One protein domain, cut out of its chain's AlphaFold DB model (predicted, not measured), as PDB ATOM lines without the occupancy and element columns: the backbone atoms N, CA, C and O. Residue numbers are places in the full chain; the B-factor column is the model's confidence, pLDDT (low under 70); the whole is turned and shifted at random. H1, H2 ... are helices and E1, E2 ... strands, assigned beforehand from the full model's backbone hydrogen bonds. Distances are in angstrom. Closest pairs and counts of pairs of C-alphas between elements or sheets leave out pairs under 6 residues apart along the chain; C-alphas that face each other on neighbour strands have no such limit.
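Overview. This is residues 4 to 220 of the 396 residues of an uncharacterized protein of Rhodococcus sp. WAY2 (UniProt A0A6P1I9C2). A twisted five-stranded sheet has H2 and H3 packed over one face, H4 packed on both of these helices, and the long H8 beyond H4. H7 covers part of the opposite face and clusters with H5 and H6, while H1 lies far out at one end of the longest axis. The printed part has 217 residues with eight named helices and five named strands, in the order H1 E1 E2 E3 H2 E4 H3 H4 E5 H5 H6 H7 H8. The sheet, E3 E2 E1 E4 E5, is mixed, and the class is mixed, helices and strands. The whole is compact, with a radius of gyration of the C-alphas of 17.9 A, and spans 57 by 38 by 34 A.

Along the chain. The strands are E1, residues 36 to 43, 22.1 A from first to last C-alpha, E2, 46 to 53, 23.3 A, E3, 59 to 62, E4, 86 to 88, and E5, 134 to 136. C-alpha 36 is at (172.316, 118.155, 104.691). The helices are H1, 4 to 17, 20.0 A, H2, 63 to 72, H3, 92 to 103, H4, 110 to 126, 24.0 A, H5, 137 to 144, H6, 157 to 164, H7, 173 to 182, and H8, 191 to 209, 27.2 A. H1 begins at (142.448, 132.762, 118.657) and H8 ends at (180.410, 127.631, 85.620).

Arrangement. E1, E2 and E3 form a meander, each strand the antiparallel neighbour of the one before, with N 39 and O 50 at 2.9 A and N 49 and O 61 at 2.9 A. E4 is parallel to E1, N 87 to O 36 2.8 A, and to E5, N 135 to O 86 2.8 A. E4, H3 H4, E5 is a strand-helix-strand unit, two parallel neighbours with helices between, and its crossover is right-handed. H2 is on the sheet at a height of 7.5 A, on the same face as H3. H3 and H4, a helical hairpin, touch at Ala 101 and Ala 116, C-alphas 4.2 A apart. H4 touches H8 at a shallow tilt of 31 degrees, opposite ways, closest C-alphas Arg 125 and Asp 197, 7.1 A. H7 is on the opposite face, over E1. H5 touches H7, closest C-alphas Ser 141 and Ile 181, 6.4 A, and H6, closest Val 138 and Ala 157, 6.0 A. Every O i to N i+4 pair is within hydrogen-bond range in H1 and H3 to H8, and 5 of 6 in H2.

Size, cuts and confidence. The C-alphas farthest apart, Glu 16 and Ala 210, are 57.7 A apart. H1 touches no helix. The links H1 to E1, H2 to E4 and H5 to H6 are long. The printed part has no cut, and no printed residue is under 70 in pLDDT.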
ATOM      1  N   GLU A   4     141.697 132.909 117.408       92.56
ATOM      2  CA  GLU A   4     142.448 132.762 118.657       92.56
ATOM      3  C   GLU A   4     141.840 131.665 119.534       92.56
ATOM      4  O   GLU A   4     142.564 130.828 120.066       92.56
ATOM      5  N   TRP A   5     140.507 131.618 119.636       93.44
ATOM      6  CA  TRP A   5     139.803 130.552 120.357       93.44
ATOM      7  C   TRP A   5     139.935 129.195 119.663       93.44
ATOM      8  O   TRP A   5     140.077 128.181 120.343       93.44
ATOM      9  N   PHE A   6     139.926 129.173 118.325       93.12
ATOM     10  CA  PHE A   6     140.170 127.954 117.551       93.12
ATOM     11  C   PHE A   6     141.581 127.405 117.812       93.12
ATOM     12  O   PHE A   6     141.742 126.235 118.155       93.12
ATOM     13  N   ASP A   7     142.601 128.263 117.717       92.62
ATOM     14  CA  ASP A   7     143.996 127.892 117.963       92.62
ATOM     15  C   ASP A   7     144.226 127.483 119.432       92.62
ATOM     16  O   ASP A   7     144.952 126.523 119.698       92.62
ATOM     17  N   LEU A   8     143.583 128.157 120.395       94.38
ATOM     18  CA  LEU A   8     143.641 127.784 121.812       94.38
ATOM     19  C   LEU A   8     143.031 126.400 122.060       94.38
ATOM     20  O   LEU A   8     143.625 125.599 122.779       94.38
ATOM     21  N   ALA A   9     141.885 126.091 121.450       95.19
ATOM     22  CA  ALA A   9     141.257 124.778 121.585       95.19
ATOM     23  C   ALA A   9     142.171 123.653 121.065       95.19
ATOM     24  O   ALA A   9     142.327 122.635 121.739       95.19
ATOM     25  N   GLN A  10     142.846 123.857 119.924       95.31
ATOM     26  CA  GLN A  10     143.835 122.898 119.409       95.31
ATOM     27  C   GLN A  10     144.997 122.681 120.389       95.31
ATOM     28  O   GLN A  10     145.421 121.546 120.592       95.31
ATOM     29  N   ARG A  11     145.490 123.753 121.023       95.94
ATOM     30  CA  ARG A  11     146.565 123.678 122.030       95.94
ATOM     31  C   ARG A  11     146.139 122.919 123.278       95.94
ATOM     32  O   ARG A  11     146.878 122.057 123.743       95.94
ATOM     33  N   LEU A  12     144.956 123.217 123.815       96.94
ATOM     34  CA  LEU A  12     144.426 122.519 124.989       96.94
ATOM     35  C   LEU A  12     144.248 121.025 124.702       96.94
ATOM     36  O   LEU A  12     144.671 120.198 125.503       96.94
ATOM     37  N   TYR A  13     143.739 120.685 123.516       97.00
ATOM     38  CA  TYR A  13     143.618 119.299 123.077       97.00
ATOM     39  C   TYR A  13     144.985 118.604 122.923       97.00
ATOM     40  O   TYR A  13     145.162 117.468 123.365       97.00
ATOM     41  N   ALA A  14     145.988 119.290 122.361       97.50
ATOM     42  CA  ALA A  14     147.358 118.776 122.271       97.50
ATOM     43  C   ALA A  14     147.977 118.528 123.659       97.50
ATOM     44  O   ALA A  14     148.682 117.539 123.860       97.50
ATOM     45  N   ALA A  15     147.707 119.408 124.630       96.81
ATOM     46  CA  ALA A  15     148.181 119.273 126.008       96.81
ATOM     47  C   ALA A  15     147.524 118.088 126.727       96.81
ATOM     48  O   ALA A  15     148.215 117.297 127.370       96.81
ATOM     49  N   GLU A  16     146.206 117.939 126.578       97.44
ATOM     50  CA  GLU A  16     145.432 116.840 127.158       97.44
ATOM     51  C   GLU A  16     145.887 115.478 126.615       97.44
ATOM     52  O   GLU A  16     146.150 114.551 127.380       97.44
ATOM     53  N   THR A  17     146.062 115.376 125.296       96.31
ATOM     54  CA  THR A  17     146.475 114.136 124.614       96.31
ATOM     55  C   THR A  17     147.986 113.900 124.613       96.31
ATOM     56  O   THR A  17     148.445 112.846 124.165       96.31
ATOM     57  N   ARG A  18     148.773 114.877 125.087       94.56
ATOM     58  CA  ARG A  18     150.249 114.881 125.064       94.56
ATOM     59  C   ARG A  18     150.827 114.514 123.694       94.56
ATOM     60  O   ARG A  18     151.852 113.845 123.603       94.56
ATOM     61  N   SER A  19     150.139 114.925 122.635       94.88
ATOM     62  CA  SER A  19     150.482 114.599 121.253       94.88
ATOM     63  C   SER A  19     150.376 115.845 120.370       94.88
ATOM     64  O   SER A  19     149.446 116.634 120.553       94.88
ATOM     65  N   PRO A  20     151.295 116.054 119.406       96.31
ATOM     66  CA  PRO A  20     151.167 117.145 118.443       96.31
ATOM     67  C   PRO A  20     149.855 117.036 117.655       96.31
ATOM     68  O   PRO A  20     149.524 115.975 117.126       96.31
ATOM     69  N   VAL A  21     149.126 118.145 117.533       96.81
ATOM     70  CA  VAL A  21     147.866 118.216 116.778       96.81
ATOM     71  C   VAL A  21     148.141 118.775 115.394       96.81
ATOM     72  O   VAL A  21     148.750 119.834 115.259       96.81
ATOM     73  N   ALA A  22     147.695 118.078 114.351       95.25
ATOM     74  CA  ALA A  22     147.888 118.518 112.975       95.25
ATOM     75  C   ALA A  22     147.061 119.779 112.657       95.25
ATOM     76  O   ALA A  22     145.858 119.844 112.906       95.25
ATOM     77  N   ARG A  23     147.722 120.771 112.057       94.56
ATOM     78  CA  ARG A  23     147.119 121.941 111.401       94.56
ATOM     79  C   ARG A  23     146.934 121.753 109.907       94.56
ATOM     80  O   ARG A  23     146.094 122.427 109.321       94.56
ATOM     81  N   LEU A  24     147.737 120.873 109.318       95.50
ATOM     82  CA  LEU A  24     147.701 120.520 107.907       95.50
ATOM     83  C   LEU A  24     147.623 119.006 107.773       95.50
ATOM     84  O   LEU A  24     148.339 118.276 108.464       95.50
ATOM     85  N   THR A  25     146.785 118.541 106.856       93.75
ATOM     86  CA  THR A  25     146.775 117.134 106.441       93.75
ATOM     87  C   THR A  25     148.009 116.826 105.594       93.75
ATOM     88  O   THR A  25     148.609 115.756 105.720       93.75
ATOM     89  N   HIS A  26     148.407 117.774 104.748       95.19
ATOM     90  CA  HIS A  26     149.525 117.634 103.821       95.19
ATOM     91  C   HIS A  26     150.862 118.081 104.437       95.19
ATOM     92  O   HIS A  26     150.908 118.873 105.383       95.19
ATOM     93  N   THR A  27     151.970 117.597 103.870       94.75
ATOM     94  CA  THR A  27     153.317 118.103 104.170       94.75
ATOM     95  C   THR A  27     153.631 119.367 103.366       94.75
ATOM     96  O   THR A  27     153.058 119.616 102.302       94.75
ATOM     97  N   THR A  28     154.558 120.182 103.869       93.56
ATOM     98  CA  THR A  28     155.014 121.414 103.213       93.56
ATOM     99  C   THR A  28     156.310 121.250 102.427       93.56
ATOM    100  O   THR A  28     156.736 122.215 101.806       93.56
ATOM    101  N   PHE A  29     156.948 120.083 102.495       93.75
ATOM    102  CA  PHE A  29     158.154 119.728 101.747       93.75
ATOM    103  C   PHE A  29     158.277 118.198 101.672       93.75
ATOM    104  O   PHE A  29     157.674 117.487 102.482       93.75
ATOM    105  N   ASN A  30     159.084 117.701 100.736       89.69
ATOM    106  CA  ASN A  30     159.436 116.285 100.650       89.69
ATOM    107  C   ASN A  30     160.842 116.069 101.234       89.69
ATOM    108  O   ASN A  30     161.774 116.754 100.804       89.69
ATOM    109  N   PRO A  31     161.030 115.139 102.188       89.06
ATOM    110  CA  PRO A  31     162.362 114.757 102.644       89.06
ATOM    111  C   PRO A  31     163.233 114.295 101.471       89.06
ATOM    112  O   PRO A  31     162.770 113.565 100.595       89.06
ATOM    113  N   SER A  32     164.499 114.707 101.465       91.56
ATOM    114  CA  SER A  32     165.462 114.349 100.423       91.56
ATOM    115  C   SER A  32     166.609 113.544 101.016       91.56
ATOM    116  O   SER A  32     167.191 113.943 102.021       91.56
ATOM    117  N   ALA A  33     166.981 112.447 100.354       91.56
ATOM    118  CA  ALA A  33     168.161 111.659 100.718       91.56
ATOM    119  C   ALA A  33     169.479 112.437 100.521       91.56
ATOM    120  O   ALA A  33     170.495 112.090 101.112       91.56
ATOM    121  N   ALA A  34     169.458 113.495  99.703       93.50
ATOM    122  CA  ALA A  34     170.597 114.379  99.468       93.50
ATOM    123  C   ALA A  34     170.632 115.587 100.422       93.50
ATOM    124  O   ALA A  34     171.466 116.472 100.239       93.50
ATOM    125  N   ALA A  35     169.702 115.671 101.380       96.75
ATOM    126  CA  ALA A  35     169.652 116.780 102.319       96.75
ATOM    127  C   ALA A  35     170.844 116.757 103.282       96.75
ATOM    128  O   ALA A  35     171.335 115.696 103.672       96.75
ATOM    129  N   LEU A  36     171.270 117.946 103.701       98.06
ATOM    130  CA  LEU A  36     172.316 118.155 104.691       98.06
ATOM    131  C   LEU A  36     171.718 118.796 105.925       98.06
ATOM    132  O   LEU A  36     171.153 119.885 105.857       98.06
ATOM    133  N   ALA A  37     171.872 118.128 107.059       98.38
ATOM    134  CA  ALA A  37     171.552 118.706 108.344       98.38
ATOM    135  C   ALA A  37     172.723 119.556 108.815       98.38
ATOM    136  O   ALA A  37     173.831 119.044 108.958       98.38
ATOM    137  N   VAL A  38     172.488 120.847 109.038       98.56
ATOM    138  CA  VAL A  38     173.546 121.795 109.381       98.56
ATOM    139  C   VAL A  38     173.098 122.702 110.515       98.56
ATOM    140  O   VAL A  38     171.984 123.226 110.523       98.56
ATOM    141  N   ARG A  39     174.016 122.950 111.447       98.06
ATOM    142  CA  ARG A  39     173.900 124.001 112.456       98.06
ATOM    143  C   ARG A  39     175.161 124.846 112.431       98.06
ATOM    144  O   ARG A  39     176.263 124.305 112.490       98.06
ATOM    145  N   ALA A  40     175.006 126.164 112.364       98.00
ATOM    146  CA  ALA A  40     176.129 127.093 112.375       98.00
ATOM    147  C   ALA A  40     175.949 128.137 113.472       98.00
ATOM    148  O   ALA A  40     174.883 128.727 113.618       98.00
ATOM    149  N   VAL A  41     177.010 128.373 114.239       96.50
ATOM    150  CA  VAL A  41     177.006 129.309 115.364       96.50
ATOM    151  C   VAL A  41     178.178 130.263 115.207       96.50
ATOM    152  O   VAL A  41     179.330 129.836 115.154       96.50
ATOM    153  N   ALA A  42     177.883 131.561 115.154       94.19
ATOM    154  CA  ALA A  42     178.894 132.609 115.199       94.19
ATOM    155  C   ALA A  42     179.198 132.965 116.662       94.19
ATOM    156  O   ALA A  42     178.309 133.401 117.397       94.19
ATOM    157  N   ARG A  43     180.446 132.781 117.107       91.31
ATOM    158  CA  ARG A  43     180.882 133.122 118.470       91.31
ATOM    159  C   ARG A  43     182.337 133.571 118.478       91.31
ATOM    160  O   ARG A  43     183.200 132.903 117.928       91.31
ATOM    161  N   GLY A  44     182.615 134.682 119.164       81.88
ATOM    162  CA  GLY A  44     183.990 135.145 119.391       81.88
ATOM    163  C   GLY A  44     184.758 135.482 118.109       81.88
ATOM    164  O   GLY A  44     185.962 135.274 118.064       81.88
ATOM    165  N   GLY A  45     184.065 135.961 117.070       85.06
ATOM    166  CA  GLY A  45     184.669 136.325 115.783       85.06
ATOM    167  C   GLY A  45     184.847 135.172 114.789       85.06
ATOM    168  O   GLY A  45     185.173 135.449 113.642       85.06
ATOM    169  N   GLY A  46     184.584 133.924 115.192       92.62
ATOM    170  CA  GLY A  46     184.600 132.755 114.307       92.62
ATOM    171  C   GLY A  46     183.223 132.112 114.139       92.62
ATOM    172  O   GLY A  46     182.279 132.403 114.888       92.62
ATOM    173  N   VAL A  47     183.110 131.215 113.161       97.06
ATOM    174  CA  VAL A  47     181.904 130.426 112.878       97.06
ATOM    175  C   VAL A  47     182.215 128.945 113.060       97.06
ATOM    176  O   VAL A  47     183.059 128.390 112.369       97.06
ATOM    177  N   SER A  48     181.516 128.276 113.977       97.38
ATOM    178  CA  SER A  48     181.552 126.814 114.092       97.38
ATOM    179  C   SER A  48     180.371 126.201 113.355       97.38
ATOM    180  O   SER A  48     179.233 126.613 113.597       97.38
ATOM    181  N   VAL A  49     180.628 125.197 112.520       98.31
ATOM    182  CA  VAL A  49     179.602 124.484 111.754       98.31
ATOM    183  C   VAL A  49     179.620 123.015 112.139       98.31
ATOM    184  O   VAL A  49     180.680 122.398 112.218       98.31
ATOM    185  N   SER A  50     178.433 122.476 112.387       98.38
ATOM    186  CA  SER A  50     178.182 121.045 112.524       98.38
ATOM    187  C   SER A  50     177.341 120.591 111.341       98.38
ATOM    188  O   SER A  50     176.356 121.260 111.021       98.38
ATOM    189  N   VAL A  51     177.718 119.493 110.692       98.38
ATOM    190  CA  VAL A  51     177.028 118.964 109.510       98.38
ATOM    191  C   VAL A  51     176.872 117.450 109.595       98.38
ATOM    192  O   VAL A  51     177.692 116.760 110.197       98.38
ATOM    193  N   SER A  52     175.794 116.941 109.007       98.00
ATOM    194  CA  SER A  52     175.578 115.515 108.800       98.00
ATOM    195  C   SER A  52     174.760 115.255 107.532       98.00
ATOM    196  O   SER A  52     173.739 115.908 107.283       98.00
ATOM    197  N   GLY A  53     175.198 114.286 106.729       95.25
ATOM    198  CA  GLY A  53     174.393 113.701 105.653       95.25
ATOM    199  C   GLY A  53     173.452 112.615 106.182       95.25
ATOM    200  O   GLY A  53     173.614 112.135 107.301       95.25
ATOM    201  N   VAL A  54     172.468 112.205 105.379       90.44
ATOM    202  CA  VAL A  54     171.503 111.167 105.780       90.44
ATOM    203  C   VAL A  54     172.224 109.855 106.113       90.44
ATOM    204  O   VAL A  54     172.937 109.304 105.276       90.44
ATOM    205  N   GLY A  55     172.018 109.342 107.330       84.50
ATOM    206  CA  GLY A  55     172.618 108.087 107.803       84.50
ATOM    207  C   GLY A  55     174.096 108.186 108.207       84.50
ATOM    208  O   GLY A  55     174.713 107.156 108.470       84.50
ATOM    209  N   GLY A  56     174.661 109.397 108.242       88.12
ATOM    210  CA  GLY A  56     176.029 109.659 108.690       88.12
ATOM    211  C   GLY A  56     176.132 110.040 110.170       88.12
ATOM    212  O   GLY A  56     175.147 110.090 110.901       88.12
ATOM    213  N   GLY A  57     177.357 110.329 110.617       92.38
ATOM    214  CA  GLY A  57     177.611 110.970 111.911       92.38
ATOM    215  C   GLY A  57     177.547 112.497 111.821       92.38
ATOM    216  O   GLY A  57     177.491 113.063 110.729       92.38
ATOM    217  N   GLU A  58     177.556 113.168 112.972       96.62
ATOM    218  CA  GLU A  58     177.832 114.606 113.041       96.62
ATOM    219  C   GLU A  58     179.342 114.848 112.957       96.62
ATOM    220  O   GLU A  58     180.110 114.328 113.769       96.62
ATOM    221  N   GLU A  59     179.750 115.712 112.032       97.94
ATOM    222  CA  GLU A  59     181.107 116.243 111.947       97.94
ATOM    223  C   GLU A  59     181.103 117.750 112.203       97.94
ATOM    224  O   GLU A  59     180.105 118.439 111.963       97.94
ATOM    225  N   ARG A  60     182.216 118.278 112.725       98.00
ATOM    226  CA  ARG A  60     182.332 119.689 113.107       98.00
ATOM    227  C   ARG A  60     183.641 120.295 112.638       98.00
ATOM    228  O   ARG A  60     184.703 119.716 112.840       98.00
ATOM    229  N   ALA A  61     183.560 121.510 112.116       98.00
ATOM    230  CA  ALA A  61     184.715 122.316 111.742       98.00
ATOM    231  C   ALA A  61     184.452 123.801 112.032       98.00
ATOM    232  O   ALA A  61     183.353 124.195 112.442       98.00
ATOM    233  N   ARG A  62     185.484 124.634 111.880       97.56
ATOM    234  CA  ARG A  62     185.410 126.080 112.113       97.56
ATOM    235  C   ARG A  62     185.897 126.848 110.899       97.56
ATOM    236  O   ARG A  62     186.776 126.381 110.186       97.56
ATOM    237  N   ASP A  63     185.331 128.032 110.710       96.56
ATOM    238  CA  ASP A  63     185.763 129.020 109.726       96.56
ATOM    239  C   ASP A  63     185.949 128.397 108.332       96.56
ATOM    240  O   ASP A  63     185.050 127.714 107.848       96.56
ATOM    241  N   VAL A  64     187.077 128.615 107.655       97.25
ATOM    242  CA  VAL A  64     187.283 128.102 106.291       97.25
ATOM    243  C   VAL A  64     187.164 126.573 106.198       97.25
ATOM    244  O   VAL A  64     186.570 126.065 105.243       97.25
ATOM    245  N   ASP A  65     187.615 125.840 107.221       97.88
ATOM    246  CA  ASP A  65     187.537 124.376 107.260       97.88
ATOM    247  C   ASP A  65     186.083 123.894 107.291       97.88
ATOM    248  O   ASP A  65     185.773 122.810 106.801       97.88
ATOM    249  N   ALA A  66     185.157 124.709 107.809       97.81
ATOM    250  CA  ALA A  66     183.733 124.398 107.771       97.81
ATOM    251  C   ALA A  66     183.152 124.404 106.352       97.81
ATOM    252  O   ALA A  66     182.278 123.591 106.059       97.81
ATOM    253  N   LEU A  67     183.633 125.274 105.461       98.38
ATOM    254  CA  LEU A  67     183.224 125.250 104.053       98.38
ATOM    255  C   LEU A  67     183.789 124.017 103.337       98.38
ATOM    256  O   LEU A  67     183.075 123.384 102.562       98.38
ATOM    257  N   GLY A  68     185.035 123.639 103.643       97.75
ATOM    258  CA  GLY A  68     185.621 122.384 103.166       97.75
ATOM    259  C   GLY A  68     184.825 121.163 103.639       97.75
ATOM    260  O   GLY A  68     184.484 120.297 102.838       97.75
ATOM    261  N   LEU A  69     184.437 121.139 104.918       97.88
ATOM    262  CA  LEU A  69     183.608 120.079 105.488       97.88
ATOM    263  C   LEU A  69     182.228 120.005 104.814       97.88
ATOM    264  O   LEU A  69     181.781 118.922 104.441       97.88
ATOM    265  N   LEU A  70     181.566 121.146 104.582       97.81
ATOM    266  CA  LEU A  70     180.316 121.179 103.816       97.81
ATOM    267  C   LEU A  70     180.499 120.572 102.421       97.81
ATOM    268  O   LEU A  70     179.667 119.766 102.010       97.81
ATOM    269  N   ALA A  71     181.587 120.903 101.719       96.88
ATOM    270  CA  ALA A  71     181.877 120.345 100.402       96.88
ATOM    271  C   ALA A  71     182.043 118.815 100.431       96.88
ATOM    272  O   ALA A  71     181.483 118.139  99.569       96.88
ATOM    273  N   VAL A  72     182.727 118.264 101.443       95.62
ATOM    274  CA  VAL A  72     182.900 116.807 101.635       95.62
ATOM    275  C   VAL A  72     181.558 116.089 101.787       95.62
ATOM    276  O   VAL A  72     181.357 115.034 101.189       95.62
ATOM    277  N   HIS A  73     180.600 116.682 102.503       95.56
ATOM    278  CA  HIS A  73     179.241 116.137 102.605       95.56
ATOM    279  C   HIS A  73     178.369 116.424 101.367       95.56
ATOM    280  O   HIS A  73     177.203 116.041 101.325       95.56
ATOM    281  N   GLY A  74     178.907 117.075 100.334       93.75
ATOM    282  CA  GLY A  74     178.194 117.387  99.098       93.75
ATOM    283  C   GLY A  74     177.455 118.727  99.112       93.75
ATOM    284  O   GLY A  74     176.668 118.992  98.209       93.75
ATOM    285  N   GLY A  75     177.702 119.592 100.090       95.62
ATOM    286  CA  GLY A  75     177.200 120.965 100.161       95.62
ATOM    287  C   GLY A  75     178.015 121.919  99.293       95.62
ATOM    288  O   GLY A  75     178.490 122.933  99.788       95.62
ATOM    289  N   THR A  76     178.218 121.580  98.019       95.56
ATOM    290  CA  THR A  76     179.038 122.334  97.058       95.56
ATOM    291  C   THR A  76     178.388 122.349  95.681       95.56
ATOM    292  O   THR A  76     177.783 121.365  95.272       95.56
ATOM    293  N   MET A  77     178.520 123.446  94.933       93.81
ATOM    294  CA  MET A  77     178.095 123.484  93.525       93.81
ATOM    295  C   MET A  77     179.027 122.704  92.589       93.81
ATOM    296  O   MET A  77     178.630 122.337  91.484       93.81
ATOM    297  N   VAL A  78     180.269 122.447  93.003       89.19
ATOM    298  CA  VAL A  78     181.274 121.804  92.148       89.19
ATOM    299  C   VAL A  78     180.934 120.330  91.945       89.19
ATOM    300  O   VAL A  78     180.785 119.577  92.902       89.19
ATOM    301  N   GLY A  79     180.841 119.906  90.681       84.25
ATOM    302  CA  GLY A  79     180.640 118.500  90.318       84.25
ATOM    303  C   GLY A  79     179.246 117.943  90.630       84.25
ATOM    304  O   GLY A  79     179.069 116.728  90.575       84.25
ATOM    305  N   ARG A  80     178.257 118.794  90.943       85.06
ATOM    306  CA  ARG A  80     176.882 118.366  91.238       85.06
ATOM    307  C   ARG A  80     175.919 118.639  90.092       85.06
ATOM    308  O   ARG A  80     175.902 119.723  89.519       85.06
ATOM    309  N   THR A  81     175.051 117.668  89.833       84.88
ATOM    310  CA  THR A  81     173.889 117.810  88.946       84.88
ATOM    311  C   THR A  81     172.655 118.281  89.698       84.88
ATOM    312  O   THR A  81     171.861 119.042  89.148       84.88
ATOM    313  N   ASP A  82     172.509 117.873  90.960       90.00
ATOM    314  CA  ASP A  82     171.310 118.095  91.767       90.00
ATOM    315  C   ASP A  82     171.617 118.867  93.052       90.00
ATOM    316  O   ASP A  82     172.631 118.576  93.703       90.00
ATOM    317  N   PRO A  83     170.751 119.812  93.460       92.12
ATOM    318  CA  PRO A  83     170.960 120.572  94.682       92.12
ATOM    319  C   PRO A  83     170.840 119.669  95.914       92.12
ATOM    320  O   PRO A  83     170.023 118.749  95.953       92.12
ATOM    321  N   ALA A  84     171.635 119.961  96.942       95.00
ATOM    322  CA  ALA A  84     171.462 119.402  98.280       95.00
ATOM    323  C   ALA A  84     170.593 120.349  99.128       95.00
ATOM    324  O   ALA A  84     171.006 121.486  99.361       95.00
ATOM    325  N   PRO A  85     169.399 119.942  99.592       96.81
ATOM    326  CA  PRO A  85     168.624 120.749 100.528       96.81
ATOM    327  C   PRO A  85     169.346 120.973 101.859       96.81
ATOM    328  O   PRO A  85     170.023 120.077 102.356       96.81
ATOM    329  N   LEU A  86     169.154 122.139 102.465       98.31
ATOM    330  CA  LEU A  86     169.623 122.462 103.810       98.31
ATOM    331  C   LEU A  86     168.518 122.190 104.836       98.31
ATOM    332  O   LEU A  86     167.450 122.791 104.756       98.31
ATOM    333  N   LEU A  87     168.787 121.352 105.834       98.31
ATOM    334  CA  LEU A  87     167.966 121.214 107.037       98.31
ATOM    335  C   LEU A  87     168.642 121.964 108.186       98.31
ATOM    336  O   LEU A  87     169.813 121.737 108.481       98.31
ATOM    337  N   THR A  88     167.899 122.835 108.859       97.94
ATOM    338  CA  THR A  88     168.357 123.554 110.058       97.94
ATOM    339  C   THR A  88     167.228 123.608 111.074       97.94
ATOM    340  O   THR A  88     166.052 123.584 110.717       97.94
ATOM    341  N   ASP A  89     167.562 123.708 112.349       96.50
ATOM    342  CA  ASP A  89     166.607 123.945 113.431       96.50
ATOM    343  C   ASP A  89     166.735 125.336 114.059       96.50
ATOM    344  O   ASP A  89     165.979 125.683 114.964       96.50
ATOM    345  N   ASP A  90     167.654 126.147 113.540       92.31
ATOM    346  CA  ASP A  90     167.918 127.500 114.003       92.31
ATOM    347  C   ASP A  90     167.815 128.523 112.860       92.31
ATOM    348  O   ASP A  90     168.150 128.251 111.701       92.31
ATOM    349  N   THR A  91     167.338 129.720 113.208       89.69
ATOM    350  CA  THR A  91     167.212 130.859 112.281       89.69
ATOM    351  C   THR A  91     168.540 131.590 112.059       89.69
ATOM    352  O   THR A  91     168.712 132.253 111.036       89.69
ATOM    353  N   GLY A  92     169.499 131.454 112.979       95.38
ATOM    354  CA  GLY A  92     170.841 132.023 112.886       95.38
ATOM    355  C   GLY A  92     171.794 131.246 111.973       95.38
ATOM    356  O   GLY A  92     172.660 131.876 111.361       95.38
ATOM    357  N   THR A  93     171.610 129.928 111.809       97.69
ATOM    358  CA  THR A  93     172.476 129.055 110.986       97.69
ATOM    359  C   THR A  93     172.772 129.639 109.607       97.69
ATOM    360  O   THR A  93     173.932 129.854 109.259       97.69
ATOM    361  N   LEU A  94     171.740 129.940 108.810       97.38
ATOM    362  CA  LEU A  94     171.941 130.386 107.429       97.38
ATOM    363  C   LEU A  94     172.642 131.747 107.359       97.38
ATOM    364  O   LEU A  94     173.475 131.969 106.484       97.38
ATOM    365  N   ARG A  95     172.365 132.643 108.314       96.75
ATOM    366  CA  ARG A  95     173.054 133.933 108.417       96.75
ATOM    367  C   ARG A  95     174.538 133.744 108.726       96.75
ATOM    368  O   ARG A  95     175.366 134.367 108.069       96.75
ATOM    369  N   ALA A  96     174.872 132.887 109.692       97.88
ATOM    370  CA  ALA A  96     176.257 132.593 110.053       97.88
ATOM    371  C   ALA A  96     177.023 131.954 108.881       97.88
ATOM    372  O   ALA A  96     178.134 132.386 108.569       97.88
ATOM    373  N   LEU A  97     176.400 130.997 108.183       98.19
ATOM    374  CA  LEU A  97     176.955 130.400 106.968       98.19
ATOM    375  C   LEU A  97     177.166 131.446 105.872       98.19
ATOM    376  O   LEU A  97     178.228 131.468 105.263       98.19
ATOM    377  N   LEU A  98     176.195 132.331 105.625       97.38
ATOM    378  CA  LEU A  98     176.304 133.348 104.577       97.38
ATOM    379  C   LEU A  98     177.421 134.359 104.863       97.38
ATOM    380  O   LEU A  98     178.135 134.759 103.942       97.38
ATOM    381  N   THR A  99     177.601 134.764 106.124       96.19
ATOM    382  CA  THR A  99     178.735 135.608 106.530       96.19
ATOM    383  C   THR A  99     180.065 134.917 106.229       96.19
ATOM    384  O   THR A  99     180.939 135.532 105.619       96.19
ATOM    385  N   LEU A 100     180.196 133.639 106.597       97.38
ATOM    386  CA  LEU A 100     181.389 132.837 106.321       97.38
ATOM    387  C   LEU A 100     181.629 132.662 104.812       97.38
ATOM    388  O   LEU A 100     182.733 132.890 104.324       97.38
ATOM    389  N   ALA A 101     180.586 132.323 104.056       97.69
ATOM    390  CA  ALA A 101     180.648 132.144 102.611       97.69
ATOM    391  C   ALA A 101     181.118 133.420 101.904       97.69
ATOM    392  O   ALA A 101     181.976 133.356 101.029       97.69
ATOM    393  N   ARG A 102     180.608 134.595 102.298       96.62
ATOM    394  CA  ARG A 102     181.031 135.881 101.717       96.62
ATOM    395  C   ARG A 102     182.502 136.188 101.990       96.62
ATOM    396  O   ARG A 102     183.174 136.702 101.103       96.62
ATOM    397  N   ALA A 103     183.008 135.849 103.176       95.88
ATOM    398  CA  ALA A 103     184.421 136.032 103.513       95.88
ATOM    399  C   ALA A 103     185.361 135.169 102.646       95.88
ATOM    400  O   ALA A 103     186.517 135.535 102.445       95.88
ATOM    401  N   HIS A 104     184.857 134.060 102.096       96.50
ATOM    402  CA  HIS A 104     185.629 133.091 101.314       96.50
ATOM    403  C   HIS A 104     185.086 132.872  99.891       96.50
ATOM    404  O   HIS A 104     185.376 131.853  99.267       96.50
ATOM    405  N   ALA A 105     184.341 133.835  99.337       95.44
ATOM    406  CA  ALA A 105     183.712 133.704  98.019       95.44
ATOM    407  C   ALA A 105     184.716 133.481  96.871       95.44
ATOM    408  O   ALA A 105     184.389 132.847  95.870       95.44
ATOM    409  N   HIS A 106     185.944 133.982  97.031       94.94
ATOM    410  CA  HIS A 106     187.040 133.881  96.059       94.94
ATOM    411  C   HIS A 106     188.191 133.002  96.554       94.94
ATOM    412  O   HIS A 106     189.349 133.234  96.204       94.94
ATOM    413  N   HIS A 107     187.901 132.036  97.426       96.81
ATOM    414  CA  HIS A 107     188.926 131.138  97.939       96.81
ATOM    415  C   HIS A 107     189.600 130.356  96.787       96.81
ATOM    416  O   HIS A 107     188.902 129.923  95.869       96.81
ATOM    417  N   PRO A 108     190.935 130.161  96.807       96.00
ATOM    418  CA  PRO A 108     191.649 129.485  95.719       96.00
ATOM    419  C   PRO A 108     191.304 127.996  95.584       96.00
ATOM    420  O   PRO A 108     191.434 127.447  94.495       96.00
ATOM    421  N   ASP A 109     190.868 127.344  96.667       96.38
ATOM    422  CA  ASP A 109     190.324 125.982  96.613       96.38
ATOM    423  C   ASP A 109     188.902 125.990  96.012       96.38
ATOM    424  O   ASP A 109     187.989 126.553  96.637       96.38
ATOM    425  N   PRO A 110     188.679 125.339  94.850       94.12
ATOM    426  CA  PRO A 110     187.368 125.261  94.215       94.12
ATOM    427  C   PRO A 110     186.289 124.628  95.096       94.12
ATOM    428  O   PRO A 110     185.124 124.990  94.959       94.12
ATOM    429  N   GLN A 111     186.637 123.704  95.998       95.69
ATOM    430  CA  GLN A 111     185.656 123.072  96.886       95.69
ATOM    431  C   GLN A 111     185.113 124.064  97.913       95.69
ATOM    432  O   GLN A 111     183.900 124.162  98.097       95.69
ATOM    433  N   VAL A 112     185.996 124.868  98.509       97.38
ATOM    434  CA  VAL A 112     185.616 125.937  99.444       97.38
ATOM    435  C   VAL A 112     184.787 127.011  98.736       97.38
ATOM    436  O   VAL A 112     183.726 127.391  99.230       97.38
ATOM    437  N   ALA A 113     185.219 127.466  97.554       96.06
ATOM    438  CA  ALA A 113     184.468 128.446  96.766       96.06
ATOM    439  C   ALA A 113     183.101 127.896  96.304       96.06
ATOM    440  O   ALA A 113     182.094 128.607  96.328       96.06
ATOM    441  N   GLY A 114     183.044 126.613  95.937       96.00
ATOM    442  CA  GLY A 114     181.824 125.904  95.556       96.00
ATOM    443  C   GLY A 114     180.830 125.734  96.703       96.00
ATOM    444  O   GLY A 114     179.626 125.894  96.492       96.00
ATOM    445  N   ALA A 115     181.313 125.463  97.918       97.69
ATOM    446  CA  ALA A 115     180.488 125.435  99.123       97.69
ATOM    447  C   ALA A 115     179.980 126.829  99.499       97.69
ATOM    448  O   ALA A 115     178.807 126.997  99.832       97.69
ATOM    449  N   ALA A 116     180.819 127.858  99.368       97.94
ATOM    450  CA  ALA A 116     180.393 129.236  99.572       97.94
ATOM    451  C   ALA A 116     179.276 129.640  98.584       97.94
ATOM    452  O   ALA A 116     178.271 130.228  98.990       97.94
ATOM    453  N   ALA A 117     179.393 129.247  97.310       96.81
ATOM    454  CA  ALA A 117     178.350 129.458  96.303       96.81
ATOM    455  C   ALA A 117     177.057 128.673  96.607       96.81
ATOM    456  O   ALA A 117     175.960 129.213  96.448       96.81
ATOM    457  N   MET A 118     177.162 127.434  97.106       97.25
ATOM    458  CA  MET A 118     176.014 126.643  97.578       97.25
ATOM    459  C   MET A 118     175.252 127.369  98.694       97.25
ATOM    460  O   MET A 118     174.030 127.499  98.635       97.25
ATOM    461  N   VAL A 119     175.977 127.898  99.685       98.06
ATOM    462  CA  VAL A 119     175.398 128.678 100.787       98.06
ATOM    463  C   VAL A 119     174.699 129.938 100.278       98.06
ATOM    464  O   VAL A 119     173.622 130.279 100.767       98.06
ATOM    465  N   ALA A 120     175.273 130.619  99.285       96.62
ATOM    466  CA  ALA A 120     174.642 131.777  98.662       96.62
ATOM    467  C   ALA A 120     173.316 131.419  97.976       96.62
ATOM    468  O   ALA A 120     172.336 132.148  98.109       96.62
ATOM    469  N   TRP A 121     173.262 130.271  97.296       96.88
ATOM    470  CA  TRP A 121     172.024 129.766  96.709       96.88
ATOM    471  C   TRP A 121     170.992 129.386  97.774       96.88
ATOM    472  O   TRP A 121     169.837 129.787  97.657       96.88
ATOM    473  N   TRP A 122     171.388 128.713  98.860       97.94
ATOM    474  CA  TRP A 122     170.488 128.488 100.001       97.94
ATOM    475  C   TRP A 122     169.939 129.803 100.564       97.94
ATOM    476  O   TRP A 122     168.748 129.888 100.851       97.94
ATOM    477  N   ALA A 123     170.776 130.837 100.687       96.19
ATOM    478  CA  ALA A 123     170.347 132.153 101.151       96.19
ATOM    479  C   ALA A 123     169.297 132.798 100.231       96.19
ATOM    480  O   ALA A 123     168.314 133.325 100.741       96.19
ATOM    481  N   ASP A 124     169.452 132.704  98.907       94.69
ATOM    482  CA  ASP A 124     168.421 133.145  97.951       94.69
ATOM    483  C   ASP A 124     167.114 132.349  98.106       94.69
ATOM    484  O   ASP A 124     166.013 132.910  98.147       94.69
ATOM    485  N   ARG A 125     167.218 131.019  98.225       95.88
ATOM    486  CA  ARG A 125     166.034 130.156  98.299       95.88
ATOM    487  C   ARG A 125     165.271 130.292  99.610       95.88
ATOM    488  O   ARG A 125     164.048 130.209  99.577       95.88
ATOM    489  N   ALA A 126     165.940 130.547 100.731       95.56
ATOM    490  CA  ALA A 126     165.300 130.655 102.044       95.56
ATOM    491  C   ALA A 126     164.229 131.758 102.130       95.56
ATOM    492  O   ALA A 126     163.306 131.647 102.934       95.56
ATOM    493  N   ASP A 127     164.314 132.779 101.274       91.75
ATOM    494  CA  ASP A 127     163.319 133.849 101.187       91.75
ATOM    495  C   ASP A 127     162.054 133.458 100.393       91.75
ATOM    496  O   ASP A 127     161.130 134.265 100.282       91.75
ATOM    497  N   HIS A 128     161.994 132.259  99.800       94.88
ATOM    498  CA  HIS A 128     160.858 131.796  99.002       94.88
ATOM    499  C   HIS A 128     159.939 130.891  99.845       94.88
ATOM    500  O   HIS A 128     160.297 129.745 100.133       94.88
ATOM    501  N   PRO A 129     158.731 131.350 100.236       94.00
ATOM    502  CA  PRO A 129     157.823 130.544 101.045       94.00
ATOM    503  C   PRO A 129     157.472 129.216 100.370       94.00
ATOM    504  O   PRO A 129     157.079 129.185  99.210       94.00
ATOM    505  N   GLY A 130     157.576 128.113 101.112       93.00
ATOM    506  CA  GLY A 130     157.300 126.777 100.576       93.00
ATOM    507  C   GLY A 130     158.438 126.160  99.761       93.00
ATOM    508  O   GLY A 130     158.221 125.101  99.185       93.00
ATOM    509  N   THR A 131     159.623 126.782  99.722       95.19
ATOM    510  CA  THR A 131     160.832 126.142  99.188       95.19
ATOM    511  C   THR A 131     161.136 124.824  99.907       95.19
ATOM    512  O   THR A 131     160.890 124.669 101.106       95.19
ATOM    513  N   SER A 132     161.726 123.892  99.165       93.81
ATOM    514  CA  SER A 132     162.319 122.662  99.697       93.81
ATOM    515  C   SER A 132     163.845 122.730  99.771       93.81
ATOM    516  O   SER A 132     164.466 121.847 100.356       93.81
ATOM    517  N   ALA A 133     164.462 123.777  99.210       96.25
ATOM    518  CA  ALA A 133     165.911 123.953  99.197       96.25
ATOM    519  C   ALA A 133     166.484 124.297 100.578       96.25
ATOM    520  O   ALA A 133     167.617 123.924 100.877       96.25
ATOM    521  N   VAL A 134     165.711 124.996 101.417       97.31
ATOM    522  CA  VAL A 134     166.056 125.283 102.813       97.31
ATOM    523  C   VAL A 134     164.845 125.024 103.695       97.31
ATOM    524  O   VAL A 134     163.826 125.701 103.591       97.31
ATOM    525  N   VAL A 135     164.971 124.068 104.607       97.44
ATOM    526  CA  VAL A 135     163.924 123.695 105.553       97.44
ATOM    527  C   VAL A 135     164.388 124.042 106.960       97.44
ATOM    528  O   VAL A 135     165.224 123.357 107.554       97.44
ATOM    529  N   ASN A 136     163.809 125.105 107.518       96.94
ATOM    530  CA  ASN A 136     163.863 125.335 108.954       96.94
ATOM    531  C   ASN A 136     162.817 124.437 109.631       96.94
ATOM    532  O   ASN A 136     161.614 124.642 109.461       96.94
ATOM    533  N   LEU A 137     163.267 123.443 110.391       97.62
ATOM    534  CA  LEU A 137     162.413 122.401 110.959       97.62
ATOM    535  C   LEU A 137     161.476 122.919 112.050       97.62
ATOM    536  O   LEU A 137     160.363 122.411 112.166       97.62
ATOM    537  N   VAL A 138     161.851 123.966 112.789       96.88
ATOM    538  CA  VAL A 138     160.951 124.637 113.745       96.88
ATOM    539  C   VAL A 138     159.806 125.324 112.993       96.88
ATOM    540  O   VAL A 138     158.629 125.117 113.302       96.88
ATOM    541  N   ALA A 139     160.130 126.094 111.951       95.12
ATOM    542  CA  ALA A 139     159.131 126.775 111.128       95.12
ATOM    543  C   ALA A 139     158.224 125.781 110.375       95.12
ATOM    544  O   ALA A 139     157.003 125.915 110.396       95.12
ATOM    545  N   ALA A 140     158.798 124.737 109.771       95.81
ATOM    546  CA  ALA A 140     158.038 123.693 109.089       95.81
ATOM    547  C   ALA A 140     157.134 122.907 110.058       95.81
ATOM    548  O   ALA A 140     155.978 122.627 109.734       95.81
ATOM    549  N   SER A 141     157.617 122.610 111.271       96.81
ATOM    550  CA  SER A 141     156.817 121.936 112.302       96.81
ATOM    551  C   SER A 141     155.646 122.798 112.760       96.81
ATOM    552  O   SER A 141     154.522 122.313 112.772       96.81
ATOM    553  N   SER A 142     155.873 124.080 113.064       94.56
ATOM    554  CA  SER A 142     154.813 125.012 113.497       94.56
ATOM    555  C   SER A 142     153.772 125.326 112.415       94.56
ATOM    556  O   SER A 142     152.613 125.623 112.724       94.56
ATOM    557  N   ALA A 143     154.155 125.230 111.138       93.25
ATOM    558  CA  ALA A 143     153.213 125.317 110.028       93.25
ATOM    559  C   ALA A 143     152.282 124.096 109.979       93.25
ATOM    560  O   ALA A 143     151.104 124.232 109.645       93.25
ATOM    561  N   ARG A 144     152.799 122.908 110.316       94.88
ATOM    562  CA  ARG A 144     152.080 121.637 110.183       94.88
ATOM    563  C   ARG A 144     151.384 121.173 111.461       94.88
ATOM    564  O   ARG A 144     150.370 120.487 111.365       94.88
ATOM    565  N   TYR A 145     151.882 121.548 112.632       96.50
ATOM    566  CA  TYR A 145     151.430 121.053 113.927       96.50
ATOM    567  C   TYR A 145     151.300 122.174 114.964       96.50
ATOM    568  O   TYR A 145     151.894 123.243 114.842       96.50
ATOM    569  N   VAL A 146     150.533 121.892 116.010       96.19
ATOM    570  CA  VAL A 146     150.434 122.668 117.249       96.19
ATOM    571  C   VAL A 146     150.781 121.757 118.413       96.19
ATOM    572  O   VAL A 146     150.334 120.608 118.457       96.19
ATOM    573  N   LEU A 147     151.560 122.273 119.358       97.12
ATOM    574  CA  LEU A 147     151.889 121.580 120.596       97.12
ATOM    575  C   LEU A 147     150.980 122.053 121.733       97.12
ATOM    576  O   LEU A 147     150.436 123.159 121.719       97.12
ATOM    577  N   GLY A 148     150.893 121.241 122.784       96.31
ATOM    578  CA  GLY A 148     150.279 121.626 124.057       96.31
ATOM    579  C   GLY A 148     151.154 122.546 124.914       96.31
ATOM    580  O   GLY A 148     150.994 122.586 126.130       96.31
ATOM    581  N   ALA A 149     152.116 123.234 124.298       93.94
ATOM    582  CA  ALA A 149     153.054 124.143 124.943       93.94
ATOM    583  C   ALA A 149     152.680 125.611 124.666       93.94
ATOM    584  O   ALA A 149     151.816 125.917 123.835       93.94
ATOM    585  N   THR A 150     153.339 126.541 125.361       92.44
ATOM    586  CA  THR A 150     153.170 127.970 125.082       92.44
ATOM    587  C   THR A 150     153.709 128.311 123.684       92.44
ATOM    588  O   THR A 150     154.675 127.689 123.230       92.44
ATOM    589  N   PRO A 151     153.155 129.330 122.997       90.50
ATOM    590  CA  PRO A 151     153.679 129.769 121.701       90.50
ATOM    591  C   PRO A 151     155.166 130.157 121.731       90.50
ATOM    592  O   PRO A 151     155.864 130.037 120.730       90.50
ATOM    593  N   GLU A 152     155.662 130.628 122.877       93.56
ATOM    594  CA  GLU A 152     157.081 130.931 123.066       93.56
ATOM    595  C   GLU A 152     157.940 129.662 123.099       93.56
ATOM    596  O   GLU A 152     158.976 129.610 122.437       93.56
ATOM    597  N   ALA A 153     157.489 128.610 123.789       94.50
ATOM    598  CA  ALA A 153     158.199 127.335 123.848       94.50
ATOM    599  C   ALA A 153     158.298 126.651 122.473       94.50
ATOM    600  O   ALA A 153     159.299 125.990 122.197       94.50
ATOM    601  N   GLU A 154     157.314 126.845 121.589       93.56
ATOM    602  CA  GLU A 154     157.337 126.355 120.199       93.56
ATOM    603  C   GLU A 154     158.411 127.022 119.322       93.56
ATOM    604  O   GLU A 154     158.668 126.557 118.215       93.56
ATOM    605  N   ARG A 155     159.081 128.083 119.788       93.12
ATOM    606  CA  ARG A 155     160.252 128.639 119.087       93.12
ATOM    607  C   ARG A 155     161.522 127.816 119.315       93.12
ATOM    608  O   ARG A 155     162.497 128.007 118.599       93.12
ATOM    609  N   SER A 156     161.524 126.926 120.307       94.75
ATOM    610  CA  SER A 156     162.683 126.110 120.667       94.75
ATOM    611  C   SER A 156     162.687 124.774 119.928       94.75
ATOM    612  O   SER A 156     161.726 124.005 119.998       94.75
ATOM    613  N   ALA A 157     163.812 124.460 119.284       96.12
ATOM    614  CA  ALA A 157     164.049 123.161 118.661       96.12
ATOM    615  C   ALA A 157     163.948 122.000 119.664       96.12
ATOM    616  O   ALA A 157     163.373 120.958 119.352       96.12
ATOM    617  N   THR A 158     164.436 122.199 120.892       95.81
ATOM    618  CA  THR A 158     164.376 121.197 121.965       95.81
ATOM    619  C   THR A 158     162.936 120.816 122.300       95.81
ATOM    620  O   THR A 158     162.642 119.632 122.444       95.81
ATOM    621  N   THR A 159     162.021 121.790 122.359       96.19
ATOM    622  CA  THR A 159     160.595 121.526 122.612       96.19
ATOM    623  C   THR A 159     160.018 120.607 121.537       96.19
ATOM    624  O   THR A 159     159.380 119.608 121.853       96.19
ATOM    625  N   TRP A 160     160.273 120.901 120.261       97.31
ATOM    626  CA  TRP A 160     159.773 120.075 119.160       97.31
ATOM    627  C   TRP A 160     160.339 118.658 119.183       97.31
ATOM    628  O   TRP A 160     159.580 117.702 119.042       97.31
ATOM    629  N   ARG A 161     161.646 118.509 119.410       96.94
ATOM    630  CA  ARG A 161     162.293 117.193 119.514       96.94
ATOM    631  C   ARG A 161     161.686 116.347 120.624       96.94
ATOM    632  O   ARG A 161     161.327 115.201 120.373       96.94
ATOM    633  N   GLN A 162     161.481 116.932 121.805       95.94
ATOM    634  CA  GLN A 162     160.830 116.254 122.930       95.94
ATOM    635  C   GLN A 162     159.421 115.774 122.566       95.94
ATOM    636  O   GLN A 162     159.089 114.614 122.797       95.94
ATOM    637  N   TRP A 163     158.608 116.637 121.952       96.88
ATOM    638  CA  TRP A 163     157.244 116.286 121.542       96.88
ATOM    639  C   TRP A 163     157.190 115.251 120.413       96.88
ATOM    640  O   TRP A 163     156.236 114.478 120.338       96.88
ATOM    641  N   PHE A 164     158.199 115.211 119.541       95.75
ATOM    642  CA  PHE A 164     158.307 114.199 118.491       95.75
ATOM    643  C   PHE A 164     159.020 112.913 118.928       95.75
ATOM    644  O   PHE A 164     158.989 111.945 118.169       95.75
ATOM    645  N   GLY A 165     159.594 112.875 120.136       95.88
ATOM    646  CA  GLY A 165     160.329 111.721 120.660       95.88
ATOM    647  C   GLY A 165     161.719 111.531 120.046       95.88
ATOM    648  O   GLY A 165     162.234 110.418 120.050       95.88
ATOM    649  N   ILE A 166     162.318 112.598 119.515       95.88
ATOM    650  CA  ILE A 166     163.626 112.564 118.850       95.88
ATOM    651  C   ILE A 166     164.706 112.686 119.919       95.88
ATOM    652  O   ILE A 166     164.824 113.724 120.569       95.88
ATOM    653  N   SER A 167     165.465 111.609 120.111       93.50
ATOM    654  CA  SER A 167     166.479 111.508 121.170       93.50
ATOM    655  C   SER A 167     167.874 111.966 120.741       93.50
ATOM    656  O   SER A 167     168.697 112.300 121.593       93.50
ATOM    657  N   ASP A 168     168.145 112.002 119.434       94.12
ATOM    658  CA  ASP A 168     169.421 112.467 118.901       94.12
ATOM    659  C   ASP A 168     169.475 114.001 118.892       94.12
ATOM    660  O   ASP A 168     168.880 114.677 118.045       94.12
ATOM    661  N   ASP A 169     170.215 114.558 119.853       91.44
ATOM    662  CA  ASP A 169     170.372 116.001 119.993       91.44
ATOM    663  C   ASP A 169     171.382 116.632 119.012       91.44
ATOM    664  O   ASP A 169     171.464 117.868 118.901       91.44
ATOM    665  N   SER A 170     172.116 115.815 118.258       95.06
ATOM    666  CA  SER A 170     173.043 116.281 117.226       95.06
ATOM    667  C   SER A 170     172.314 116.871 116.012       95.06
ATOM    668  O   SER A 170     171.081 116.950 115.956       95.06
ATOM    669  N   VAL A 171     173.073 117.315 115.009       96.56
ATOM    670  CA  VAL A 171     172.491 117.670 113.706       96.56
ATOM    671  C   VAL A 171     171.994 116.438 112.942       96.56
ATOM    672  O   VAL A 171     171.068 116.575 112.153       96.56
ATOM    673  N   ASN A 172     172.504 115.231 113.201       95.75
ATOM    674  CA  ASN A 172     172.012 114.024 112.530       95.75
ATOM    675  C   ASN A 172     170.527 113.746 112.856       95.75
ATOM    676  O   ASN A 172     169.746 113.434 111.956       95.75
ATOM    677  N   GLY A 173     170.092 114.011 114.094       96.31
ATOM    678  CA  GLY A 173     168.683 113.924 114.502       96.31
ATOM    679  C   GLY A 173     167.723 114.842 113.724       96.31
ATOM    680  O   GLY A 173     166.508 114.638 113.745       96.31
ATOM    681  N   LEU A 174     168.228 115.836 112.979       97.56
ATOM    682  CA  LEU A 174     167.398 116.656 112.086       97.56
ATOM    683  C   LEU A 174     166.849 115.859 110.895       97.56
ATOM    684  O   LEU A 174     165.777 116.199 110.397       97.56
ATOM    685  N   HIS A 175     167.527 114.793 110.462       97.06
ATOM    686  CA  HIS A 175     167.018 113.909 109.408       97.06
ATOM    687  C   HIS A 175     165.808 113.107 109.885       97.06
ATOM    688  O   HIS A 175     164.797 113.042 109.184       97.06
ATOM    689  N   GLU A 176     165.874 112.564 111.105       95.50
ATOM    690  CA  GLU A 176     164.735 111.904 111.753       95.50
ATOM    691  C   GLU A 176     163.562 112.879 111.909       95.50
ATOM    692  O   GLU A 176     162.422 112.562 111.556       95.50
ATOM    693  N   TRP A 177     163.849 114.107 112.350       97.06
ATOM    694  CA  TRP A 177     162.843 115.159 112.459       97.06
ATOM    695  C   TRP A 177     162.192 115.469 111.110       97.06
ATOM    696  O   TRP A 177     160.963 115.449 110.996       97.06
ATOM    697  N   ALA A 178     162.994 115.702 110.071       97.19
ATOM    698  CA  ALA A 178     162.506 115.983 108.729       97.19
ATOM    699  C   ALA A 178     161.626 114.846 108.197       97.19
ATOM    700  O   ALA A 178     160.558 115.113 107.650       97.19
ATOM    701  N   ALA A 179     162.012 113.586 108.412       94.94
ATOM    702  CA  ALA A 179     161.194 112.433 108.046       94.94
ATOM    703  C   ALA A 179     159.851 112.419 108.800       94.94
ATOM    704  O   ALA A 179     158.798 112.191 108.197       94.94
ATOM    705  N   ARG A 180     159.861 112.738 110.103       94.25
ATOM    706  CA  ARG A 180     158.660 112.773 110.954       94.25
ATOM    707  C   ARG A 180     157.641 113.811 110.490       94.25
ATOM    708  O   ARG A 180     156.448 113.513 110.430       94.25
ATOM    709  N   ILE A 181     158.096 115.016 110.146       95.38
ATOM    710  CA  ILE A 181     157.218 116.118 109.714       95.38
ATOM    711  C   ILE A 181     157.047 116.208 108.198       95.38
ATOM    712  O   ILE A 181     156.229 117.002 107.742       95.38
ATOM    713  N   GLY A 182     157.797 115.424 107.430       93.75
ATOM    714  CA  GLY A 182     157.743 115.372 105.972       93.75
ATOM    715  C   GLY A 182     156.867 114.245 105.418       93.75
ATOM    716  O   GLY A 182     156.612 114.207 104.222       93.75
ATOM    717  N   GLY A 183     156.390 113.322 106.261       89.56
ATOM    718  CA  GLY A 183     155.576 112.188 105.812       89.56
ATOM    719  C   GLY A 183     154.167 112.582 105.347       89.56
ATOM    720  O   GLY A 183     153.521 113.421 105.976       89.56
ATOM    721  N   GLY A 184     153.655 111.938 104.297       90.75
ATOM    722  CA  GLY A 184     152.321 112.189 103.732       90.75
ATOM    723  C   GLY A 184     152.356 112.931 102.389       90.75
ATOM    724  O   GLY A 184     153.435 113.227 101.882       90.75
ATOM    725  N   PRO A 185     151.189 113.204 101.780       92.94
ATOM    726  CA  PRO A 185     151.125 113.883 100.490       92.94
ATOM    727  C   PRO A 185     151.573 115.343 100.610       92.94
ATOM    728  O   PRO A 185     151.222 116.028 101.575       92.94
ATOM    729  N   LEU A 186     152.321 115.824  99.616       93.50
ATOM    730  CA  LEU A 186     152.695 117.232  99.495       93.50
ATOM    731  C   LEU A 186     151.451 118.098  99.252       93.50
ATOM    732  O   LEU A 186     150.510 117.669  98.585       93.50
ATOM    733  N   LEU A 187     151.457 119.326  99.774       92.69
ATOM    734  CA  LEU A 187     150.451 120.329  99.424       92.69
ATOM    735  C   LEU A 187     150.399 120.514  97.889       92.69
ATOM    736  O   LEU A 187     151.421 120.882  97.306       92.69
ATOM    737  N   PRO A 188     149.240 120.318  97.226       83.56
ATOM    738  CA  PRO A 188     149.168 120.203  95.763       83.56
ATOM    739  C   PRO A 188     149.737 121.385  94.965       83.56
ATOM    740  O   PRO A 188     150.256 121.196  93.869       83.56
ATOM    741  N   LEU A 189     149.675 122.603  95.509       87.31
ATOM    742  CA  LEU A 189     150.172 123.819  94.848       87.31
ATOM    743  C   LEU A 189     151.621 124.189  95.218       87.31
ATOM    744  O   LEU A 189     152.068 125.280  94.867       87.31
ATOM    745  N   LEU A 190     152.368 123.313  95.902       92.12
ATOM    746  CA  LEU A 190     153.801 123.525  96.159       92.12
ATOM    747  C   LEU A 190     154.717 122.968  95.073       92.12
ATOM    748  O   LEU A 190     155.844 123.443  94.953       92.12
ATOM    749  N   GLU A 191     154.243 122.034  94.247       90.56
ATOM    750  CA  GLU A 191     155.039 121.482  93.142       90.56
ATOM    751  C   GLU A 191     155.650 122.582  92.251       90.56
ATOM    752  O   GLU A 191     156.854 122.542  91.994       90.56
ATOM    753  N   PRO A 192     154.913 123.652  91.872       90.94
ATOM    754  CA  PRO A 192     155.497 124.731  91.085       90.94
ATOM    755  C   PRO A 192     156.645 125.478  91.767       90.94
ATOM    756  O   PRO A 192     157.496 126.015  91.061       90.94
ATOM    757  N   ILE A 193     156.661 125.537  93.105       92.19
ATOM    758  CA  ILE A 193     157.719 126.183  93.895       92.19
ATOM    759  C   ILE A 193     158.966 125.290  93.927       92.19
ATOM    760  O   ILE A 193     160.081 125.788  93.795       92.19
ATOM    761  N   HIS A 194     158.787 123.972  94.032       91.62
ATOM    762  CA  HIS A 194     159.891 123.012  93.973       91.62
ATOM    763  C   HIS A 194     160.517 122.933  92.570       91.62
ATOM    764  O   HIS A 194     161.740 122.894  92.435       91.62
ATOM    765  N   GLU A 195     159.704 122.989  91.510       90.50
ATOM    766  CA  GLU A 195     160.204 123.143  90.136       90.50
ATOM    767  C   GLU A 195     161.015 124.446  89.978       90.50
ATOM    768  O   GLU A 195     162.018 124.481  89.262       90.50
ATOM    769  N   ASP A 196     160.626 125.508  90.687       91.25
ATOM    770  CA  ASP A 196     161.353 126.777  90.731       91.25
ATOM    771  C   ASP A 196     162.681 126.692  91.490       91.25
ATOM    772  O   ASP A 196     163.663 127.295  91.054       91.25
ATOM    773  N   ASP A 197     162.740 125.932  92.589       94.50
ATOM    774  CA  ASP A 197     163.998 125.627  93.279       94.50
ATOM    775  C   ASP A 197     164.975 124.951  92.309       94.50
ATOM    776  O   ASP A 197     166.135 125.362  92.205       94.50
ATOM    777  N   ARG A 198     164.491 123.969  91.534       93.19
ATOM    778  CA  ARG A 198     165.299 123.294  90.514       93.19
ATOM    779  C   ARG A 198     165.754 124.245  89.414       93.19
ATOM    780  O   ARG A 198     166.933 124.270  89.069       93.19
ATOM    781  N   TYR A 199     164.841 125.052  88.884       91.75
ATOM    782  CA  TYR A 199     165.173 126.042  87.864       91.75
ATOM    783  C   TYR A 199     166.223 127.049  88.364       91.75
ATOM    784  O   TYR A 199     167.168 127.372  87.643       91.75
ATOM    785  N   SER A 200     166.084 127.531  89.604       93.56
ATOM    786  CA  SER A 200     167.056 128.427  90.240       93.56
ATOM    787  C   SER A 200     168.420 127.751  90.404       93.56
ATOM    788  O   SER A 200     169.445 128.363  90.100       93.56
ATOM    789  N   TRP A 201     168.445 126.474  90.798       95.31
ATOM    790  CA  TRP A 201     169.676 125.684  90.869       95.31
ATOM    791  C   TRP A 201     170.402 125.611  89.522       95.31
ATOM    792  O   TRP A 201     171.573 125.976  89.440       95.31
ATOM    793  N   ASP A 202     169.709 125.218  88.451       94.69
ATOM    794  CA  ASP A 202     170.321 125.079  87.122       94.69
ATOM    795  C   ASP A 202     170.901 126.415  86.624       94.69
ATOM    796  O   ASP A 202     171.962 126.469  85.991       94.69
ATOM    797  N   ARG A 203     170.230 127.525  86.957       92.25
ATOM    798  CA  ARG A 203     170.697 128.888  86.678       92.25
ATOM    799  C   ARG A 203     171.938 129.248  87.489       92.25
ATOM    800  O   ARG A 203     172.874 129.798  86.908       92.25
ATOM    801  N   ALA A 204     171.955 128.943  88.785       93.44
ATOM    802  CA  ALA A 204     173.085 129.215  89.667       93.44
ATOM    803  C   ALA A 204     174.320 128.396  89.265       93.44
ATOM    804  O   ALA A 204     175.402 128.960  89.116       93.44
ATOM    805  N   LEU A 205     174.142 127.107  88.969       93.94
ATOM    806  CA  LEU A 205     175.202 126.222  88.487       93.94
ATOM    807  C   LEU A 205     175.779 126.698  87.145       93.94
ATOM    808  O   LEU A 205     176.999 126.761  86.971       93.94
ATOM    809  N   SER A 206     174.912 127.098  86.209       92.81
ATOM    810  CA  SER A 206     175.338 127.659  84.920       92.81
ATOM    811  C   SER A 206     176.114 128.965  85.098       92.81
ATOM    812  O   SER A 206     177.129 129.180  84.438       92.81
ATOM    813  N   ALA A 207     175.655 129.843  85.995       90.38
ATOM    814  CA  ALA A 207     176.311 131.115  86.282       90.38
ATOM    815  C   ALA A 207     177.680 130.908  86.949       90.38
ATOM    816  O   ALA A 207     178.658 131.506  86.507       90.38
ATOM    817  N   ALA A 208     177.768 130.021  87.944       89.31
ATOM    818  CA  ALA A 208     179.022 129.659  88.599       89.31
ATOM    819  C   ALA A 208     180.033 129.085  87.592       89.31
ATOM    820  O   ALA A 208     181.184 129.513  87.556       89.31
ATOM    821  N   THR A 209     179.579 128.197  86.700       88.31
ATOM    822  CA  THR A 209     180.410 127.631  85.620       88.31
ATOM    823  C   THR A 209     180.899 128.700  84.636       88.31
ATOM    824  O   THR A 209     182.012 128.613  84.125       88.31
ATOM    825  N   ALA A 210     180.101 129.744  84.397       89.62
ATOM    826  CA  ALA A 210     180.475 130.894  83.572       89.62
ATOM    827  C   ALA A 210     181.360 131.928  84.303       89.62
ATOM    828  O   ALA A 210     181.654 132.982  83.738       89.62
ATOM    829  N   GLY A 211     181.765 131.662  85.549       88.00
ATOM    830  CA  GLY A 211     182.589 132.566  86.355       88.00
ATOM    831  C   GLY A 211     181.832 133.774  86.909       88.00
ATOM    832  O   GLY A 211     182.441 134.808  87.185       88.00
ATOM    833  N   TYR A 212     180.505 133.683  87.046       88.75
ATOM    834  CA  TYR A 212     179.719 134.737  87.676       88.75
ATOM    835  C   TYR A 212     180.057 134.860  89.164       88.75
ATOM    836  O   TYR A 212     180.051 133.883  89.911       88.75
ATOM    837  N   ASP A 213     180.300 136.093  89.594       92.00
ATOM    838  CA  ASP A 213     180.590 136.429  90.982       92.00
ATOM    839  C   ASP A 213     179.290 136.680  91.761       92.00
ATOM    840  O   ASP A 213     178.735 137.780  91.725       92.00
ATOM    841  N   TRP A 214     178.820 135.653  92.472       92.38
ATOM    842  CA  TRP A 214     177.609 135.704  93.302       92.38
ATOM    843  C   TRP A 214     177.747 136.613  94.532       92.38
ATOM    844  O   TRP A 214     176.741 136.983  95.133       92.38
ATOM    845  N   SER A 215     178.973 136.961  94.938       92.62
ATOM    846  CA  SER A 215     179.203 137.793  96.126       92.62
ATOM    847  C   SER A 215     178.860 139.263  95.881       92.62
ATOM    848  O   SER A 215     178.636 140.028  96.826       92.62
ATOM    849  N   ARG A 216     178.787 139.661  94.606       90.12
ATOM    850  CA  ARG A 216     178.410 141.011  94.204       90.12
ATOM    851  C   ARG A 216     176.908 141.224  94.359       90.12
ATOM    852  O   ARG A 216     176.129 140.318  94.079       90.12
ATOM    853  N   PRO A 217     176.484 142.443  94.729       87.06
ATOM    854  CA  PRO A 217     175.074 142.795  94.710       87.06
ATOM    855  C   PRO A 217     174.454 142.587  93.328       87.06
ATOM    856  O   PRO A 217     175.058 142.913  92.299       87.06
ATOM    857  N   ASP A 218     173.209 142.119  93.323       86.12
ATOM    858  CA  ASP A 218     172.398 142.061  92.118       86.12
ATOM    859  C   ASP A 218     172.240 143.445  91.483       86.12
ATOM    860  O   ASP A 218     172.073 144.466  92.154       86.12
ATOM    861  N   ASN A 219     172.207 143.478  90.152       84.75
ATOM    862  CA  ASN A 219     171.711 144.659  89.455       84.75
ATOM    863  C   ASN A 219     170.195 144.813  89.675       84.75
ATOM    864  O   ASN A 219     169.484 143.834  89.910       84.75
ATOM    865  N   THR A 220     169.677 146.031  89.495       83.56
ATOM    866  CA  THR A 220     168.263 146.362  89.743       83.56
ATOM    867  C   THR A 220     167.278 145.436  89.026       83.56
ATOM    868  O   THR A 220     166.249 145.077  89.589       83.56
TER     869      THR A 220